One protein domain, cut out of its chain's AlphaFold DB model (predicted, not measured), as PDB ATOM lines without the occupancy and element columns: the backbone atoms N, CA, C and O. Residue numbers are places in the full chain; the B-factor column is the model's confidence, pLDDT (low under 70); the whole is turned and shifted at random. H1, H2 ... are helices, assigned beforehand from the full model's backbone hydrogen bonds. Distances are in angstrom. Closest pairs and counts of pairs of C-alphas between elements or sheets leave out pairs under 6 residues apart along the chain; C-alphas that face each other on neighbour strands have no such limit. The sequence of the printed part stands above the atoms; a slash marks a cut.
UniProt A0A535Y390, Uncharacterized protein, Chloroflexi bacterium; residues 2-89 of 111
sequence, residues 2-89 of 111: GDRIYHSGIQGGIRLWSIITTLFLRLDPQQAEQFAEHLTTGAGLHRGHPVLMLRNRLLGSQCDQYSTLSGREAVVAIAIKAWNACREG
ATOM      1  N   GLY A   2      84.999 158.375 102.375       66.00
ATOM      2  CA  GLY A   2      85.788 159.287 101.524       66.00
ATOM      3  C   GLY A   2      86.497 160.436 102.258       66.00
ATOM      4  O   GLY A   2      87.635 160.754 101.927       66.00
ATOM      5  N   ASP A   3      85.861 160.995 103.290       73.50
ATOM      6  CA  ASP A   3      86.434 162.025 104.171       73.50
ATOM      7  C   ASP A   3      87.739 161.575 104.855       73.50
ATOM      8  O   ASP A   3      88.783 162.208 104.702       73.50
ATOM      9  N   ARG A   4      87.710 160.401 105.497       78.88
ATOM     10  CA  ARG A   4      88.866 159.814 106.194       78.88
ATOM     11  C   ARG A   4      90.044 159.555 105.253       78.88
ATOM     12  O   ARG A   4      91.183 159.839 105.610       78.88
ATOM     13  N   ILE A   5      89.766 159.056 104.046       74.94
ATOM     14  CA  ILE A   5      90.806 158.783 103.043       74.94
ATOM     15  C   ILE A   5      91.469 160.091 102.608       74.94
ATOM     16  O   ILE A   5      92.694 160.184 102.613       74.94
ATOM     17  N   TYR A   6      90.686 161.126 102.304       71.44
ATOM     18  CA  TYR A   6      91.231 162.423 101.901       71.44
ATOM     19  C   TYR A   6      92.105 163.060 102.993       71.44
ATOM     20  O   TYR A   6      93.212 163.520 102.713       71.44
ATOM     21  N   HIS A   7      91.666 163.013 104.254       74.38
ATOM     22  CA  HIS A   7      92.428 163.561 105.381       74.38
ATOM     23  C   HIS A   7      93.721 162.796 105.706       74.38
ATOM     24  O   HIS A   7      94.579 163.331 106.405       74.38
ATOM     25  N   SER A   8      93.921 161.594 105.154       75.25
ATOM     26  CA  SER A   8      95.179 160.842 105.285       75.25
ATOM     27  C   SER A   8      96.292 161.285 104.319       75.25
ATOM     28  O   SER A   8      97.352 160.663 104.269       75.25
ATOM     29  N   GLY A   9      96.069 162.358 103.550       74.44
ATOM     30  CA  GLY A   9      97.024 162.884 102.567       74.44
ATOM     31  C   GLY A   9      96.925 162.222 101.190       74.44
ATOM     32  O   GLY A   9      97.732 162.504 100.304       74.44
ATOM     33  N   ILE A  10      95.933 161.351 100.989       80.94
ATOM     34  CA  ILE A  10      95.688 160.674  99.718       80.94
ATOM     35  C   ILE A  10      95.087 161.653  98.702       80.94
ATOM     36  O   ILE A  10      94.048 162.277  98.932       80.94
ATOM     37  N   GLN A  11      95.732 161.756  97.540       78.19
ATOM     38  CA  GLN A  11      95.301 162.642  96.460       78.19
ATOM     39  C   GLN A  11      94.020 162.153  95.753       78.19
ATOM     40  O   GLN A  11      93.609 161.000  95.881       78.19
ATOM     41  N   GLY A  12      93.370 163.049  94.997       72.62
ATOM     42  CA  GLY A  12      92.129 162.775  94.249       72.62
ATOM     43  C   GLY A  12      90.873 163.462  94.804       72.62
ATOM     44  O   GLY A  12      89.864 163.547  94.111       72.62
ATOM     45  N   GLY A  13      90.945 164.031  96.012       80.06
ATOM     46  CA  GLY A  13      89.866 164.825  96.608       80.06
ATOM     47  C   GLY A  13      88.741 163.994  97.240       80.06
ATOM     48  O   GLY A  13      88.415 162.893  96.800       80.06
ATOM     49  N   ILE A  14      88.098 164.556  98.267       82.19
ATOM     50  CA  ILE A  14      87.054 163.887  99.066       82.19
ATOM     51  C   ILE A  14      85.882 163.339  98.237       82.19
ATOM     52  O   ILE A  14      85.391 162.242  98.497       82.19
ATOM     53  N   ARG A  15      85.431 164.075  97.211       84.12
ATOM     54  CA  ARG A  15      84.281 163.667  96.385       84.12
ATOM     55  C   ARG A  15      84.583 162.420  95.560       84.12
ATOM     56  O   ARG A  15      83.731 161.545  95.466       84.12
ATOM     57  N   LEU A  16      85.792 162.325  95.005       87.38
ATOM     58  CA  LEU A  16      86.208 161.176  94.208       87.38
ATOM     59  C   LEU A  16      86.238 159.910  95.064       87.38
ATOM     60  O   LEU A  16      85.632 158.901  94.710       87.38
ATOM     61  N   TRP A  17      86.865 159.995  96.238       87.75
ATOM     62  CA  TRP A  17      86.934 158.879  97.176       87.75
ATOM     63  C   TRP A  17      85.570 158.481  97.724       87.75
ATOM     64  O   TRP A  17      85.327 157.294  97.921       87.75
ATOM     65  N   SER A  18      84.650 159.427  97.913       88.00
ATOM     66  CA  SER A  18      83.265 159.109  98.274       88.00
ATOM     67  C   SER A  18      82.553 158.295  97.191       88.00
ATOM     68  O   SER A  18      81.868 157.333  97.525       88.00
ATOM     69  N   ILE A  19      82.747 158.615  95.908       90.00
ATOM     70  CA  ILE A  19      82.149 157.851  94.799       90.00
ATOM     71  C   ILE A  19      82.758 156.445  94.732       90.00
ATOM     72  O   ILE A  19      82.017 155.464  94.725       90.00
ATOM     73  N   ILE A  20      84.090 156.342  94.752       91.00
ATOM     74  CA  ILE A  20      84.809 155.058  94.700       91.00
ATOM     75  C   ILE A  20      84.397 154.152  95.867       91.00
ATOM     76  O   ILE A  20      84.037 152.996  95.670       91.00
ATOM     77  N   THR A  21      84.401 154.679  97.092       89.06
ATOM     78  CA  THR A  21      84.042 153.883  98.277       89.06
ATOM     79  C   THR A  21      82.573 153.487  98.274       89.06
ATOM     80  O   THR A  21      82.257 152.364  98.644       89.06
ATOM     81  N   THR A  22      81.677 154.348  97.783       91.69
ATOM     82  CA  THR A  22      80.261 153.986  97.599       91.69
ATOM     83  C   THR A  22      80.098 152.838  96.603       91.69
ATOM     84  O   THR A  22      79.278 151.954  96.834       91.69
ATOM     85  N   LEU A  23      80.875 152.824  95.515       93.50
ATOM     86  CA  LEU A  23      80.862 151.724  94.548       93.50
ATOM     87  C   LEU A  23      81.285 150.404  95.206       93.50
ATOM     88  O   LEU A  23      80.576 149.412  95.080       93.50
ATOM     89  N   PHE A  24      82.386 150.402  95.959       94.12
ATOM     90  CA  PHE A  24      82.878 149.194  96.634       94.12
ATOM     91  C   PHE A  24      81.924 148.708  97.726       94.12
ATOM     92  O   PHE A  24      81.656 147.514  97.814       94.12
ATOM     93  N   LEU A  25      81.339 149.631  98.496       93.25
ATOM     94  CA  LEU A  25      80.334 149.313  99.513       93.25
ATOM     95  C   LEU A  25      79.113 148.591  98.929       93.25
ATOM     96  O   LEU A  25      78.522 147.764  99.611       93.25
ATOM     97  N   ARG A  26      78.722 148.891  97.685       93.62
ATOM     98  CA  ARG A  26      77.605 148.200  97.017       93.62
ATOM     99  C   ARG A  26      77.943 146.767  96.607       93.62
ATOM    100  O   ARG A  26      77.023 145.970  96.474       93.62
ATOM    101  N   LEU A  27      79.220 146.464  96.382       93.62
ATOM    102  CA  LEU A  27      79.685 145.136  95.977       93.62
ATOM    103  C   LEU A  27      79.928 144.237  97.191       93.62
ATOM    104  O   LEU A  27      79.448 143.109  97.231       93.62
ATOM    105  N   ASP A  28      80.670 144.744  98.174       93.38
ATOM    106  CA  ASP A  28      81.021 144.017  99.392       93.38
ATOM    107  C   ASP A  28      81.306 145.026 100.523       93.38
ATOM    108  O   ASP A  28      82.405 145.587 100.591       93.38
ATOM    109  N   PRO A  29      80.331 145.290 101.413       92.69
ATOM    110  CA  PRO A  29      80.487 146.278 102.477       92.69
ATOM    111  C   PRO A  29      81.654 145.984 103.425       92.69
ATOM    112  O   PRO A  29      82.335 146.908 103.871       92.69
ATOM    113  N   GLN A  30      81.892 144.706 103.735       92.12
ATOM    114  CA  GLN A  30      82.909 144.302 104.702       92.12
ATOM    115  C   GLN A  30      84.308 144.487 104.115       92.12
ATOM    116  O   GLN A  30      85.166 145.109 104.749       92.12
ATOM    117  N   GLN A  31      84.534 144.010 102.888       90.19
ATOM    118  CA  GLN A  31      85.814 144.226 102.219       90.19
ATOM    119  C   GLN A  31      86.045 145.697 101.883       90.19
ATOM    120  O   GLN A  31      87.185 146.151 101.937       90.19
ATOM    121  N   ALA A  32      84.997 146.467 101.579       92.00
ATOM    122  CA  ALA A  32      85.122 147.899 101.331       92.00
ATOM    123  C   ALA A  32      85.622 148.658 102.570       92.00
ATOM    124  O   ALA A  32      86.485 149.528 102.437       92.00
ATOM    125  N   GLU A  33      85.143 148.306 103.769       91.06
ATOM    126  CA  GLU A  33      85.640 148.892 105.023       91.06
ATOM    127  C   GLU A  33      87.091 148.517 105.287       91.06
ATOM    128  O   GLU A  33      87.913 149.406 105.506       91.06
ATOM    129  N   GLN A  34      87.447 147.239 105.141       90.50
ATOM    130  CA  GLN A  34      88.837 146.799 105.281       90.50
ATOM    131  C   GLN A  34      89.761 147.482 104.265       90.50
ATOM    132  O   GLN A  34      90.864 147.910 104.599       90.50
ATOM    133  N   PHE A  35      89.315 147.624 103.017       91.00
ATOM    134  CA  PHE A  35      90.062 148.320 101.975       91.00
ATOM    135  C   PHE A  35      90.282 149.791 102.339       91.00
ATOM    136  O   PHE A  35      91.402 150.290 102.222       91.00
ATOM    137  N   ALA A  36      89.239 150.487 102.798       89.50
ATOM    138  CA  ALA A  36      89.325 151.886 103.205       89.50
ATOM    139  C   ALA A  36      90.224 152.078 104.435       89.50
ATOM    140  O   ALA A  36      91.026 153.016 104.464       89.50
ATOM    141  N   GLU A  37      90.136 151.188 105.424       89.94
ATOM    142  CA  GLU A  37      90.989 151.193 106.611       89.94
ATOM    143  C   GLU A  37      92.457 150.991 106.230       89.94
ATOM    144  O   GLU A  37      93.298 151.828 106.561       89.94
ATOM    145  N   HIS A  38      92.765 149.952 105.452       89.81
ATOM    146  CA  HIS A  38      94.111 149.692 104.945       89.81
ATOM    147  C   HIS A  38      94.653 150.849 104.099       89.81
ATOM    148  O   HIS A  38      95.831 151.195 104.198       89.81
ATOM    149  N   LEU A  39      93.806 151.481 103.280       88.69
ATOM    150  CA  LEU A  39      94.203 152.625 102.465       88.69
ATOM    151  C   LEU A  39      94.520 153.850 103.330       88.69
ATOM    152  O   LEU A  39      95.447 154.586 102.998       88.69
ATOM    153  N   THR A  40      93.803 154.036 104.441       86.00
ATOM    154  CA  THR A  40      93.941 155.172 105.369       86.00
ATOM    155  C   THR A  40      95.100 154.990 106.351       86.00
ATOM    156  O   THR A  40      95.852 155.936 106.594       86.00
ATOM    157  N   THR A  41      95.318 153.781 106.870       84.06
ATOM    158  CA  THR A  41      96.356 153.504 107.881       84.06
ATOM    159  C   THR A  41      97.671 153.033 107.265       84.06
ATOM    160  O   THR A  41      98.741 153.389 107.751       84.06
ATOM    161  N   GLY A  42      97.614 152.248 106.185       80.44
ATOM    162  CA  GLY A  42      98.766 151.530 105.639       80.44
ATOM    163  C   GLY A  42      99.296 150.411 106.548       80.44
ATOM    164  O   GLY A  42     100.341 149.838 106.244       80.44
ATOM    165  N   ALA A  43      98.615 150.106 107.657       74.06
ATOM    166  CA  ALA A  43      99.064 149.136 108.650       74.06
ATOM    167  C   ALA A  43      98.749 147.694 108.217       74.06
ATOM    168  O   ALA A  43      97.737 147.441 107.571       74.06
ATOM    169  N   GLY A  44      99.623 146.743 108.570       69.69
ATOM    170  CA  GLY A  44      99.410 145.309 108.309       69.69
ATOM    171  C   GLY A  44      99.596 144.864 106.852       69.69
ATOM    172  O   GLY A  44      99.306 143.717 106.520       69.69
ATOM    173  N   LEU A  45     100.090 145.741 105.973       79.44
ATOM    174  CA  LEU A  45     100.226 145.444 104.548       79.44
ATOM    175  C   LEU A  45     101.644 144.988 104.184       79.44
ATOM    176  O   LEU A  45     102.630 145.677 104.442       79.44
ATOM    177  N   HIS A  46     101.737 143.840 103.515       78.62
ATOM    178  CA  HIS A  46     102.996 143.290 103.014       78.62
ATOM    179  C   HIS A  46     103.392 143.916 101.668       78.62
ATOM    180  O   HIS A  46     102.567 144.470 100.932       78.62
ATOM    181  N   ARG A  47     104.672 143.801 101.299       75.75
ATOM    182  CA  ARG A  47     105.168 144.260  99.993       75.75
ATOM    183  C   ARG A  47     104.429 143.534  98.860       75.75
ATOM    184  O   ARG A  47     104.359 142.312  98.855       75.75
ATOM    185  N   GLY A  48     103.899 144.295  97.899       78.38
ATOM    186  CA  GLY A  48     103.089 143.765  96.790       78.38
ATOM    187  C   GLY A  48     101.582 143.712  97.071       78.38
ATOM    188  O   GLY A  48     100.815 143.360  96.176       78.38
ATOM    189  N   HIS A  49     101.137 144.095  98.275       88.06
ATOM    190  CA  HIS A  49      99.713 144.220  98.569       88.06
ATOM    191  C   HIS A  49      99.076 145.348  97.727       88.06
ATOM    192  O   HIS A  49      99.587 146.477  97.754       88.06
ATOM    193  N   PRO A  50      97.949 145.109  97.025       90.94
ATOM    194  CA  PRO A  50      97.365 146.084  96.096       90.94
ATOM    195  C   PRO A  50      97.033 147.438  96.739       90.94
ATOM    196  O   PRO A  50      97.374 148.485  96.187       90.94
ATOM    197  N   VAL A  51      96.453 147.433  97.947       91.50
ATOM    198  CA  VAL A  51      96.133 148.666  98.700       91.50
ATOM    199  C   VAL A  51      97.384 149.460  99.075       91.50
ATOM    200  O   VAL A  51      97.380 150.686  98.989       91.50
ATOM    201  N   LEU A  52      98.482 148.786  99.437       89.44
ATOM    202  CA  LEU A  52      99.731 149.463  99.794       89.44
ATOM    203  C   LEU A  52     100.348 150.139  98.570       89.44
ATOM    204  O   LEU A  52     100.833 151.265  98.652       89.44
ATOM    205  N   MET A  53     100.300 149.467  97.418       91.00
ATOM    206  CA  MET A  53     100.764 150.044  96.158       91.00
ATOM    207  C   MET A  53      99.931 151.256  95.746       91.00
ATOM    208  O   MET A  53     100.499 152.266  95.331       91.00
ATOM    209  N   LEU A  54      98.605 151.172  95.890       91.94
ATOM    210  CA  LEU A  54      97.694 152.287  95.643       91.94
ATOM    211  C   LEU A  54      98.022 153.473  96.557       91.94
ATOM    212  O   LEU A  54      98.257 154.575  96.063       91.94
ATOM    213  N   ARG A  55      98.125 153.228  97.868       90.38
ATOM    214  CA  ARG A  55      98.492 154.229  98.878       90.38
ATOM    215  C   ARG A  55      99.799 154.933  98.519       90.38
ATOM    216  O   ARG A  55      99.822 156.151  98.382       90.38
ATOM    217  N   ASN A  56     100.875 154.172  98.321       88.81
ATOM    218  CA  ASN A  56     102.203 154.723  98.043       88.81
ATOM    219  C   ASN A  56     102.220 155.544  96.755       88.81
ATOM    220  O   ASN A  56     102.871 156.585  96.692       88.81
ATOM    221  N   ARG A  57     101.478 155.104  95.734       87.81
ATOM    222  CA  ARG A  57     101.355 155.847  94.484       87.81
ATOM    223  C   ARG A  57     100.654 157.183  94.696       87.81
ATOM    224  O   ARG A  57     101.141 158.195  94.209       87.81
ATOM    225  N   LEU A  58      99.541 157.195  95.420       86.94
ATOM    226  CA  LEU A  58      98.754 158.407  95.642       86.94
ATOM    227  C   LEU A  58      99.450 159.400  96.581       86.94
ATOM    228  O   LEU A  58      99.307 160.601  96.379       86.94
ATOM    229  N   LEU A  59     100.226 158.913  97.555       85.00
ATOM    230  CA  LEU A  59     101.059 159.750  98.429       85.00
ATOM    231  C   LEU A  59     102.300 160.300  97.710       85.00
ATOM    232  O   LEU A  59     102.696 161.433  97.951       85.00
ATOM    233  N   GLY A  60     102.922 159.504  96.834       78.94
ATOM    234  CA  GLY A  60     104.156 159.871  96.129       78.94
ATOM    235  C   GLY A  60     103.957 160.687  94.847       78.94
ATOM    236  O   GLY A  60     104.934 160.997  94.170       78.94
ATOM    237  N   SER A  61     102.716 160.999  94.472       73.44
ATOM    238  CA  SER A  61     102.420 161.767  93.257       73.44
ATOM    239  C   SER A  61     102.483 163.272  93.515       73.44
ATOM    240  O   SER A  61     102.198 163.742  94.614       73.44
ATOM    241  N   GLN A  62     102.836 164.055  92.494       64.25
ATOM    242  CA  GLN A  62     102.780 165.516  92.594       64.25
ATOM    243  C   GLN A  62     101.322 165.996  92.628       64.25
ATOM    244  O   GLN A  62     100.486 165.442  91.917       64.25
ATOM    245  N   CYS A  63     101.038 167.038  93.416       59.62
ATOM    246  CA  CYS A  63      99.686 167.561  93.677       59.62
ATOM    247  C   CYS A  63      98.864 167.821  92.393       59.62
ATOM    248  O   CYS A  63      97.662 167.551  92.331       59.62
ATOM    249  N   ASP A  64      99.521 168.270  91.323       65.25
ATOM    250  CA  ASP A  64      98.878 168.569  90.042       65.25
ATOM    251  C   ASP A  64      98.486 167.330  89.221       65.25
ATOM    252  O   ASP A  64      97.576 167.399  88.391       65.25
ATOM    253  N   GLN A  65      99.110 166.172  89.464       71.44
ATOM    254  CA  GLN A  65      98.933 164.978  88.628       71.44
ATOM    255  C   GLN A  65      97.489 164.458  88.634       71.44
ATOM    256  O   GLN A  65      97.016 163.969  87.610       71.44
ATOM    257  N   TYR A  66      96.770 164.608  89.749       75.56
ATOM    258  CA  TYR A  66      95.381 164.150  89.895       75.56
ATOM    259  C   TYR A  66      94.356 165.286  89.956       75.56
ATOM    260  O   TYR A  66      93.180 165.063  90.251       75.56
ATOM    261  N   SER A  67      94.790 166.509  89.650       75.69
ATOM    262  CA  SER A  67      93.898 167.667  89.571       75.69
ATOM    263  C   SER A  67      93.181 167.755  88.217       75.69
ATOM    264  O   SER A  67      92.076 168.300  88.147       75.69
ATOM    265  N   THR A  68      93.753 167.158  87.167       85.00
ATOM    266  CA  THR A  68      93.179 167.086  85.811       85.00
ATOM    267  C   THR A  68      92.119 165.986  85.674       85.00
ATOM    268  O   THR A  68      92.070 165.055  86.479       85.00
ATOM    269  N   LEU A  69      91.283 166.059  84.628       83.44
ATOM    270  CA  LEU A  69      90.290 165.016  84.327       83.44
ATOM    271  C   LEU A  69      90.959 163.648  84.120       83.44
ATOM    272  O   LEU A  69      90.628 162.704  84.831       83.44
ATOM    273  N   SER A  70      91.974 163.588  83.253       84.81
ATOM    274  CA  SER A  70      92.747 162.366  82.981       84.81
ATOM    275  C   SER A  70      93.430 161.814  84.237       84.81
ATOM    276  O   SER A  70      93.454 160.606  84.468       84.81
ATOM    277  N   GLY A  71      93.925 162.698  85.109       86.06
ATOM    278  CA  GLY A  71      94.468 162.316  86.406       86.06
ATOM    279  C   GLY A  71      93.428 161.646  87.301       86.06
ATOM    280  O   GLY A  71      93.687 160.585  87.866       86.06
ATOM    281  N   ARG A  72      92.228 162.227  87.406       87.75
ATOM    282  CA  ARG A  72      91.126 161.643  88.188       87.75
ATOM    283  C   ARG A  72      90.667 160.310  87.611       87.75
ATOM    284  O   ARG A  72      90.482 159.374  88.380       87.75
ATOM    285  N   GLU A  73      90.538 160.199  86.291       90.44
ATOM    286  CA  GLU A  73      90.230 158.927  85.624       90.44
ATOM    287  C   GLU A  73      91.274 157.860  85.958       90.44
ATOM    288  O   GLU A  73      90.920 156.746  86.346       90.44
ATOM    289  N   ALA A  74      92.559 158.225  85.917       89.81
ATOM    290  CA  ALA A  74      93.634 157.325  86.301       89.81
ATOM    291  C   ALA A  74      93.525 156.879  87.763       89.81
ATOM    292  O   ALA A  74      93.725 155.694  88.020       89.81
ATOM    293  N   VAL A  75      93.173 157.774  88.701       90.31
ATOM    294  CA  VAL A  75      92.934 157.427  90.118       90.31
ATOM    295  C   VAL A  75      91.810 156.408  90.254       90.31
ATOM    296  O   VAL A  75      91.984 155.412  90.956       90.31
ATOM    297  N   VAL A  76      90.676 156.618  89.577       92.62
ATOM    298  CA  VAL A  76      89.549 155.675  89.643       92.62
ATOM    299  C   VAL A  76      89.963 154.321  89.073       92.62
ATOM    300  O   VAL A  76      89.755 153.298  89.723       92.62
ATOM    301  N   ALA A  77      90.620 154.300  87.912       93.88
ATOM    302  CA  ALA A  77      91.036 153.059  87.275       93.88
ATOM    303  C   ALA A  77      92.016 152.254  88.147       93.88
ATOM    304  O   ALA A  77      91.823 151.057  88.366       93.88
ATOM    305  N   ILE A  78      93.052 152.891  88.707       93.75
ATOM    306  CA  ILE A  78      93.994 152.187  89.592       93.75
ATOM    307  C   ILE A  78      93.350 151.775  90.922       93.75
ATOM    308  O   ILE A  78      93.744 150.752  91.478       93.75
ATOM    309  N   ALA A  79      92.357 152.519  91.421       94.38
ATOM    310  CA  ALA A  79      91.613 152.134  92.616       94.38
ATOM    311  C   ALA A  79      90.778 150.872  92.366       94.38
ATOM    312  O   ALA A  79      90.850 149.937  93.162       94.38
ATOM    313  N   ILE A  80      90.063 150.801  91.239       95.19
ATOM    314  CA  ILE A  80      89.292 149.615  90.837       95.19
ATOM    315  C   ILE A  80      90.215 148.408  90.625       95.19
ATOM    316  O   ILE A  80      89.934 147.319  91.118       95.19
ATOM    317  N   LYS A  81      91.365 148.585  89.962       94.94
ATOM    318  CA  LYS A  81      92.342 147.492  89.784       94.94
ATOM    319  C   LYS A  81      92.881 146.971  91.115       94.94
ATOM    320  O   LYS A  81      93.038 145.764  91.278       94.94
ATOM    321  N   ALA A  82      93.170 147.867  92.059       94.75
ATOM    322  CA  ALA A  82      93.617 147.474  93.391       94.75
ATOM    323  C   ALA A  82      92.515 146.738  94.166       94.75
ATOM    324  O   ALA A  82      92.804 145.733  94.809       94.75
ATOM    325  N   TRP A  83      91.268 147.209  94.071       95.12
ATOM    326  CA  TRP A  83      90.095 146.552  94.649       95.12
ATOM    327  C   TRP A  83      89.925 145.125  94.121       95.12
ATOM    328  O   TRP A  83      89.922 144.182  94.911       95.12
ATOM    329  N   ASN A  84      89.894 144.955  92.798       94.62
ATOM    330  CA  ASN A  84      89.749 143.644  92.167       94.62
ATOM    331  C   ASN A  84      90.876 142.691  92.600       94.62
ATOM    332  O   ASN A  84      90.610 141.569  93.019       94.62
ATOM    333  N   ALA A  85      92.132 143.151  92.585       93.06
ATOM    334  CA  ALA A  85      93.264 142.329  93.013       93.06
ATOM    335  C   ALA A  85      93.178 141.922  94.494       93.06
ATOM    336  O   ALA A  85      93.535 140.795  94.835       93.06
ATOM    337  N   CYS A  86      92.682 142.808  95.365       91.94
ATOM    338  CA  CYS A  86      92.431 142.481  96.768       91.94
ATOM    339  C   CYS A  86      91.355 141.409  96.921       91.94
ATOM    340  O   CYS A  86      91.580 140.444  97.646       91.94
ATOM    341  N   ARG A  87      90.236 141.530  96.201       90.50
ATOM    342  CA  ARG A  87      89.161 140.529  96.234       90.50
ATOM    343  C   ARG A  87      89.603 139.162  95.724       90.50
ATOM    344  O   ARG A  87      89.149 138.142  96.227       90.50
ATOM    345  N   GLU A  88      90.497 139.140  94.744       90.62
ATOM    346  CA  GLU A  88      91.082 137.906  94.219       90.62
ATOM    347  C   GLU A  88      92.218 137.347  95.098       90.62
ATOM    348  O   GLU A  88      92.770 136.295  94.779       90.62
ATOM    349  N   GLY A  89      92.617 138.045  96.170       88.88
ATOM    350  CA  GLY A  89      93.741 137.651  97.023       88.88
ATOM    351  C   GLY A  89      95.102 137.688  96.314       88.88
ATOM    352  O   GLY A  89      96.036 136.998  96.724       88.88
TER     353      GLY A  89
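Overview. This is residues 2 to 89 of the 111 residues of an uncharacterized protein of Chloroflexi bacterium (UniProt A0A535Y390). Four helices make a compact bundle: H2 and H4 stand beside the long H6, and H3 bridges H2 and H4 on the side away from H6. Short H1 packs on H2 and H3, and short H5 makes a corner before H6. The 88 printed residues, with six named helices in order H1 to H6 and no named strand, are all helix in class; the radius of gyration of the C-alphas is 11.9 A, the spans 31 by 28 by 21 A.

Arrangement. H1, residues 2 to 7, and H2, residues 14 to 27, form a hairpin; their closest C-alphas, Gly 2 and Ser 18, are 4.1 A apart. H4, residues 50 to 59, touches H6, residues 69 to 87, which touches H4 with residues 78 to 86 alone; the closest C-alphas, those of Pro 50 and Ala 82, are 4.8 A apart, and the two helices run opposite ways at a shallow tilt of 26 degrees. H3, residues 29 to 41, touches H4 with residues 35 to 40 alone, closest C-alphas Leu 39 and Val 51, 5.8 A. H5, residues 63 to 66, touches H6 only at the corner, closest C-alphas Tyr 66 and Arg 72, 5.2 A. Every O i to N i+4 pair is within hydrogen-bond range in H1, H2, H3, H4 and H6; H5 is too short for one.

Along the chain. H1 begins at C-alpha 2 (85.788, 159.287, 101.524); H6, 27.3 A long, ends at C-alpha 87 (89.161, 140.529, 96.234). H2 is 20.4 A long, H3 18.3 A, H4 14.3 A.

Size, cuts and confidence. The farthest C-alphas, Gln 30 and Asp 64, are 32.5 A apart. The printed part has no cut and no long link. Residues 2, 44 and 62 to 64 have pLDDT under 70.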